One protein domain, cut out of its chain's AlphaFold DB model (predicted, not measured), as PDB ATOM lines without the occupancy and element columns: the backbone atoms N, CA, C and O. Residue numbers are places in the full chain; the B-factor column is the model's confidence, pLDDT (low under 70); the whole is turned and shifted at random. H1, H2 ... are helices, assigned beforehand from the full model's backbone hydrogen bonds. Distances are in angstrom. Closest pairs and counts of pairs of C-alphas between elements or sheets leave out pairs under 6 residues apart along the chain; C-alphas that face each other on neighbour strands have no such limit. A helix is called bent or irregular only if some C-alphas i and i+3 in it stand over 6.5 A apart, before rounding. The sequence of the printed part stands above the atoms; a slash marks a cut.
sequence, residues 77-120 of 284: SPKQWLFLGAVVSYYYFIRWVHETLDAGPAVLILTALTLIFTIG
ATOM      1  N   SER A  77     -48.980 -18.295   6.973       94.06
ATOM      2  CA  SER A  77     -50.296 -17.754   7.301       94.06
ATOM      3  C   SER A  77     -50.614 -16.515   6.447       94.06
ATOM      4  O   SER A  77     -49.700 -15.781   6.058       94.06
ATOM      5  N   PRO A  78     -51.899 -16.207   6.189       91.38
ATOM      6  CA  PRO A  78     -52.280 -15.022   5.413       91.38
ATOM      7  C   PRO A  78     -51.767 -13.714   6.039       91.38
ATOM      8  O   PRO A  78     -51.443 -12.771   5.325       91.38
ATOM      9  N   LYS A  79     -51.606 -13.672   7.369       91.00
ATOM     10  CA  LYS A  79     -51.015 -12.527   8.081       91.00
ATOM     11  C   LYS A  79     -49.535 -12.327   7.738       91.00
ATOM     12  O   LYS A  79     -49.100 -11.194   7.572       91.00
ATOM     13  N   GLN A  80     -48.771 -13.414   7.603       90.12
ATOM     14  CA  GLN A  80     -47.356 -13.355   7.215       90.12
ATOM     15  C   GLN A  80     -47.197 -12.885   5.768       90.12
ATOM     16  O   GLN A  80     -46.319 -12.075   5.489       90.12
ATOM     17  N   TRP A  81     -48.079 -13.331   4.872       89.94
ATOM     18  CA  TRP A  81     -48.119 -12.845   3.492       89.94
ATOM     19  C   TRP A  81     -48.479 -11.366   3.397       89.94
ATOM     20  O   TRP A  81     -47.846 -10.638   2.636       89.94
ATOM     21  N   LEU A  82     -49.444 -10.907   4.196       91.25
ATOM     22  CA  LEU A  82     -49.804  -9.492   4.262       91.25
ATOM     23  C   LEU A  82     -48.629  -8.650   4.769       91.25
ATOM     24  O   LEU A  82     -48.304  -7.635   4.162       91.25
ATOM     25  N   PHE A  83     -47.951  -9.099   5.830       87.12
ATOM     26  CA  PHE A  83     -46.766  -8.418   6.352       87.12
ATOM     27  C   PHE A  83     -45.629  -8.371   5.324       87.12
ATOM     28  O   PHE A  83     -45.079  -7.305   5.063       87.12
ATOM     29  N   LEU A  84     -45.313  -9.499   4.682       87.69
ATOM     30  CA  LEU A  84     -44.296  -9.556   3.631       87.69
ATOM     31  C   LEU A  84     -44.660  -8.637   2.457       87.69
ATOM     32  O   LEU A  84     -43.815  -7.888   1.977       87.69
ATOM     33  N   GLY A  85     -45.925  -8.651   2.032       88.31
ATOM     34  CA  GLY A  85     -46.443  -7.764   0.996       88.31
ATOM     35  C   GLY A  85     -46.317  -6.289   1.371       88.31
ATOM     36  O   GLY A  85     -45.924  -5.492   0.525       88.31
ATOM     37  N   ALA A  86     -46.576  -5.932   2.631       85.81
ATOM     38  CA  ALA A  86     -46.402  -4.575   3.144       85.81
ATOM     39  C   ALA A  86     -44.926  -4.141   3.156       85.81
ATOM     40  O   ALA A  86     -44.611  -3.023   2.759       85.81
ATOM     41  N   VAL A  87     -44.005  -5.024   3.553       86.06
ATOM     42  CA  VAL A  87     -42.560  -4.738   3.524       86.06
ATOM     43  C   VAL A  87     -42.069  -4.556   2.088       86.06
ATOM     44  O   VAL A  87     -41.355  -3.599   1.787       86.06
ATOM     45  N   VAL A  88     -42.473  -5.447   1.180       86.25
ATOM     46  CA  VAL A  88     -42.097  -5.380  -0.237       86.25
ATOM     47  C   VAL A  88     -42.681  -4.130  -0.895       86.25
ATOM     48  O   VAL A  88     -41.961  -3.418  -1.595       86.25
ATOM     49  N   SER A  89     -43.957  -3.817  -0.656       86.75
ATOM     50  CA  SER A  89     -44.587  -2.612  -1.204       86.75
ATOM     51  C   SER A  89     -43.944  -1.338  -0.660       86.75
ATOM     52  O   SER A  89     -43.704  -0.413  -1.433       86.75
ATOM     53  N   TYR A  90     -43.576  -1.311   0.622       86.38
ATOM     54  CA  TYR A  90     -42.842  -0.206   1.230       86.38
ATOM     55  C   TYR A  90     -41.444  -0.030   0.616       86.38
ATOM     56  O   TYR A  90     -41.062   1.090   0.276       86.38
ATOM     57  N   TYR A  91     -40.707  -1.119   0.374       86.94
ATOM     58  CA  TYR A  91     -39.425  -1.065  -0.334       86.94
ATOM     59  C   TYR A  91     -39.572  -0.474  -1.745       86.94
ATOM     60  O   TYR A  91     -38.834   0.443  -2.111       86.94
ATOM     61  N   TYR A  92     -40.546  -0.950  -2.529       84.12
ATOM     62  CA  TYR A  92     -40.806  -0.404  -3.863       84.12
ATOM     63  C   TYR A  92     -41.259   1.052  -3.817       84.12
ATOM     64  O   TYR A  92     -40.884   1.824  -4.693       84.12
ATOM     65  N   PHE A  93     -42.019   1.443  -2.795       82.69
ATOM     66  CA  PHE A  93     -42.400   2.831  -2.577       82.69
ATOM     67  C   PHE A  93     -41.178   3.713  -2.303       82.69
ATOM     68  O   PHE A  93     -41.017   4.720  -2.988       82.69
ATOM     69  N   ILE A  94     -40.279   3.326  -1.388       80.12
ATOM     70  CA  ILE A  94     -39.026   4.064  -1.143       80.12
ATOM     71  C   ILE A  94     -38.200   4.139  -2.418       80.12
ATOM     72  O   ILE A  94     -37.680   5.201  -2.743       80.12
ATOM     73  N   ARG A  95     -38.067   3.027  -3.145       80.31
ATOM     74  CA  ARG A  95     -37.298   2.987  -4.387       80.31
ATOM     75  C   ARG A  95     -37.896   3.913  -5.440       80.31
ATOM     76  O   ARG A  95     -37.168   4.699  -6.029       80.31
ATOM     77  N   TRP A  96     -39.211   3.870  -5.632       80.25
ATOM     78  CA  TRP A  96     -39.922   4.770  -6.534       80.25
ATOM     79  C   TRP A  96     -39.725   6.230  -6.124       80.25
ATOM     80  O   TRP A  96     -39.407   7.067  -6.962       80.25
ATOM     81  N   VAL A  97     -39.841   6.532  -4.832       75.94
ATOM     82  CA  VAL A  97     -39.584   7.859  -4.270       75.94
ATOM     83  C   VAL A  97     -38.132   8.289  -4.492       75.94
ATOM     84  O   VAL A  97     -37.908   9.413  -4.918       75.94
ATOM     85  N   HIS A  98     -37.153   7.415  -4.269       80.44
ATOM     86  CA  HIS A  98     -35.737   7.688  -4.501       80.44
ATOM     87  C   HIS A  98     -35.466   7.973  -5.978       80.44
ATOM     88  O   HIS A  98     -34.822   8.965  -6.299       80.44
ATOM     89  N   GLU A  99     -35.943   7.113  -6.878       76.94
ATOM     90  CA  GLU A  99     -35.763   7.269  -8.325       76.94
ATOM     91  C   GLU A  99     -36.483   8.518  -8.853       76.94
ATOM     92  O   GLU A  99     -36.034   9.133  -9.816       76.94
ATOM     93  N   THR A 100     -37.591   8.910  -8.219       73.31
ATOM     94  CA  THR A 100     -38.374  10.076  -8.633       73.31
ATOM     95  C   THR A 100     -37.810  11.372  -8.065       73.31
ATOM     96  O   THR A 100     -37.698  12.341  -8.798       73.31
ATOM     97  N   LEU A 101     -37.473  11.425  -6.779       72.62
ATOM     98  CA  LEU A 101     -37.126  12.663  -6.074       72.62
ATOM     99  C   LEU A 101     -35.617  12.906  -5.963       72.62
ATOM    100  O   LEU A 101     -35.231  13.966  -5.485       72.62
ATOM    101  N   ASP A 102     -34.779  11.930  -6.336       72.94
ATOM    102  CA  ASP A 102     -33.321  11.921  -6.098       72.94
ATOM    103  C   ASP A 102     -32.947  12.184  -4.618       72.94
ATOM    104  O   ASP A 102     -31.819  12.503  -4.254       72.94
ATOM    105  N   ALA A 103     -33.938  12.035  -3.732       71.19
ATOM    106  CA  ALA A 103     -33.906  12.392  -2.320       71.19
ATOM    107  C   ALA A 103     -34.108  11.151  -1.440       71.19
ATOM    108  O   ALA A 103     -34.726  11.210  -0.375       71.19
ATOM    109  N   GLY A 104     -33.588  10.007  -1.890       69.69
ATOM    110  CA  GLY A 104     -33.632   8.747  -1.149       69.69
ATOM    111  C   GLY A 104     -33.220   8.862   0.320       69.69
ATOM    112  O   GLY A 104     -33.974   8.409   1.185       69.69
ATOM    113  N   PRO A 105     -32.085   9.520   0.632       72.88
ATOM    114  CA  PRO A 105     -31.657   9.711   2.014       72.88
ATOM    115  C   PRO A 105     -32.674  10.488   2.861       72.88
ATOM    116  O   PRO A 105     -32.928  10.113   4.003       72.88
ATOM    117  N   ALA A 106     -33.316  11.520   2.303       73.38
ATOM    118  CA  ALA A 106     -34.290  12.331   3.035       73.38
ATOM    119  C   ALA A 106     -35.537  11.523   3.427       73.38
ATOM    120  O   ALA A 106     -36.066  11.681   4.524       73.38
ATOM    121  N   VAL A 107     -35.986  10.617   2.558       78.56
ATOM    122  CA  VAL A 107     -37.170   9.780   2.807       78.56
ATOM    123  C   VAL A 107     -36.874   8.683   3.822       78.56
ATOM    124  O   VAL A 107     -37.717   8.398   4.672       78.56
ATOM    125  N   LEU A 108     -35.663   8.119   3.806       76.25
ATOM    126  CA  LEU A 108     -35.215   7.208   4.860       76.25
ATOM    127  C   LEU A 108     -35.147   7.915   6.216       76.25
ATOM    128  O   LEU A 108     -35.662   7.377   7.193       76.25
ATOM    129  N   ILE A 109     -34.598   9.133   6.270       79.94
ATOM    130  CA  ILE A 109     -34.546   9.940   7.498       79.94
ATOM    131  C   ILE A 109     -35.961  10.247   8.001       79.94
ATOM    132  O   ILE A 109     -36.255  10.015   9.168       79.94
ATOM    133  N   LEU A 110     -36.866  10.703   7.129       82.75
ATOM    134  CA  LEU A 110     -38.254  10.990   7.502       82.75
ATOM    135  C   LEU A 110     -39.004   9.743   7.971       82.75
ATOM    136  O   LEU A 110     -39.779   9.821   8.926       82.75
ATOM    137  N   THR A 111     -38.773   8.589   7.342       83.19
ATOM    138  CA  THR A 111     -39.431   7.358   7.787       83.19
ATOM    139  C   THR A 111     -38.848   6.848   9.101       83.19
ATOM    140  O   THR A 111     -39.603   6.416   9.964       83.19
ATOM    141  N   ALA A 112     -37.530   6.948   9.297       81.00
ATOM    142  CA  ALA A 112     -36.889   6.628  10.569       81.00
ATOM    143  C   ALA A 112     -37.403   7.537  11.692       81.00
ATOM    144  O   ALA A 112     -37.763   7.041  12.753       81.00
ATOM    145  N   LEU A 113     -37.527   8.844  11.433       84.06
ATOM    146  CA  LEU A 113     -38.149   9.785  12.363       84.06
ATOM    147  C   LEU A 113     -39.587   9.369  12.662       84.06
ATOM    148  O   LEU A 113     -39.949   9.249  13.825       84.06
ATOM    149  N   THR A 114     -40.385   9.070  11.636       81.88
ATOM    150  CA  THR A 114     -41.775   8.640  11.828       81.88
ATOM    151  C   THR A 114     -41.838   7.385  12.692       81.88
ATOM    152  O   THR A 114     -42.601   7.383  13.640       81.88
ATOM    153  N   LEU A 115     -41.005   6.368  12.448       81.44
ATOM    154  CA  LEU A 115     -40.943   5.151  13.270       81.44
ATOM    155  C   LEU A 115     -40.527   5.433  14.720       81.44
ATOM    156  O   LEU A 115     -41.120   4.881  15.641       81.44
ATOM    157  N   ILE A 116     -39.538   6.301  14.939       78.38
ATOM    158  CA  ILE A 116     -39.120   6.704  16.289       78.38
ATOM    159  C   ILE A 116     -40.268   7.421  17.008       78.38
ATOM    160  O   ILE A 116     -40.521   7.143  18.175       78.38
ATOM    161  N   PHE A 117     -40.991   8.304  16.319       76.62
ATOM    162  CA  PHE A 117     -42.087   9.065  16.915       76.62
ATOM    163  C   PHE A 117     -43.383   8.263  17.076       76.62
ATOM    164  O   PHE A 117     -44.120   8.511  18.022       76.62
ATOM    165  N   THR A 118     -43.681   7.305  16.198       71.62
ATOM    166  CA  THR A 118     -44.925   6.520  16.274       71.62
ATOM    167  C   THR A 118     -44.780   5.247  17.091       71.62
ATOM    168  O   THR A 118     -45.713   4.879  17.792       71.62
ATOM    169  N   ILE A 119     -43.629   4.575  17.014       75.19
ATOM    170  CA  ILE A 119     -43.380   3.310  17.720       75.19
ATOM    171  C   ILE A 119     -42.495   3.541  18.945       75.19
ATOM    172  O   ILE A 119     -42.736   2.956  19.991       75.19
ATOM    173  N   GLY A 120     -41.475   4.395  18.837       54.78
ATOM    174  CA  GLY A 120     -40.541   4.655  19.941       54.78
ATOM    175  C   GLY A 120     -41.055   5.630  21.008       54.78
ATOM    176  O   GLY A 120     -40.491   5.683  22.097       54.78
TER     177      GLY A 120
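AT A GLANCE: This is residues 77 to 120 of the 284 residues of the protein "SAYSvFN domain-containing protein" of Pseudo-nitzschia multistriata (UniProt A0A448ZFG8). Two helices meet near their joined ends as an open V, with the longer helix H1 as one arm and the shorter H2 as the other. The arms come together only around the tight turn between them, and residues 77 to 93 and 112 to 120 stand free as the two spread ends of the V. The printed part has 44 residues with two named helices, H1 then H2, and no named strand, and its class is all helix. It is loose, with a radius of gyration of the C-alphas of 12.4 A, and flat, spanning 36 by 27 by 8 A.

HOW THE PARTS SIT: H1, residues 78 to 101, and H2, residues 104 to 118, form a helical hairpin. Their lines stand at a steep tilt of 43 degrees, and they run opposite ways. They touch, H1 with residues 94 to 98 alone and H2 with residues 104 to 108 alone. The closest C-alphas of the two are those of His 98 and Gly 104, 4.1 A apart, while the helix centres are 14.8 A apart. In both H1 and H2, every O i to N i+4 pair is within hydrogen-bond range.

IN THESE COORDINATES: H1 begins at Pro 78, C-alpha (-52.280, -15.022, 5.413), and runs 33.6 A to the C-alpha of Leu 101 at (-37.126, 12.663, -6.074). H2 runs 20.9 A from the C-alpha of Gly 104 to that of Thr 118 at (-44.925, 6.520, 16.274). Neither helix is bent.

THE WHOLE: The two C-alphas farthest apart are those of Ser 77 and Asp 102, at 36.7 A. The printed part has no cut, and the link from H1 to H2 is tight, with 2 residues. The mean pLDDT of the printed part is 80.9; residues 104 and 120 are under 70.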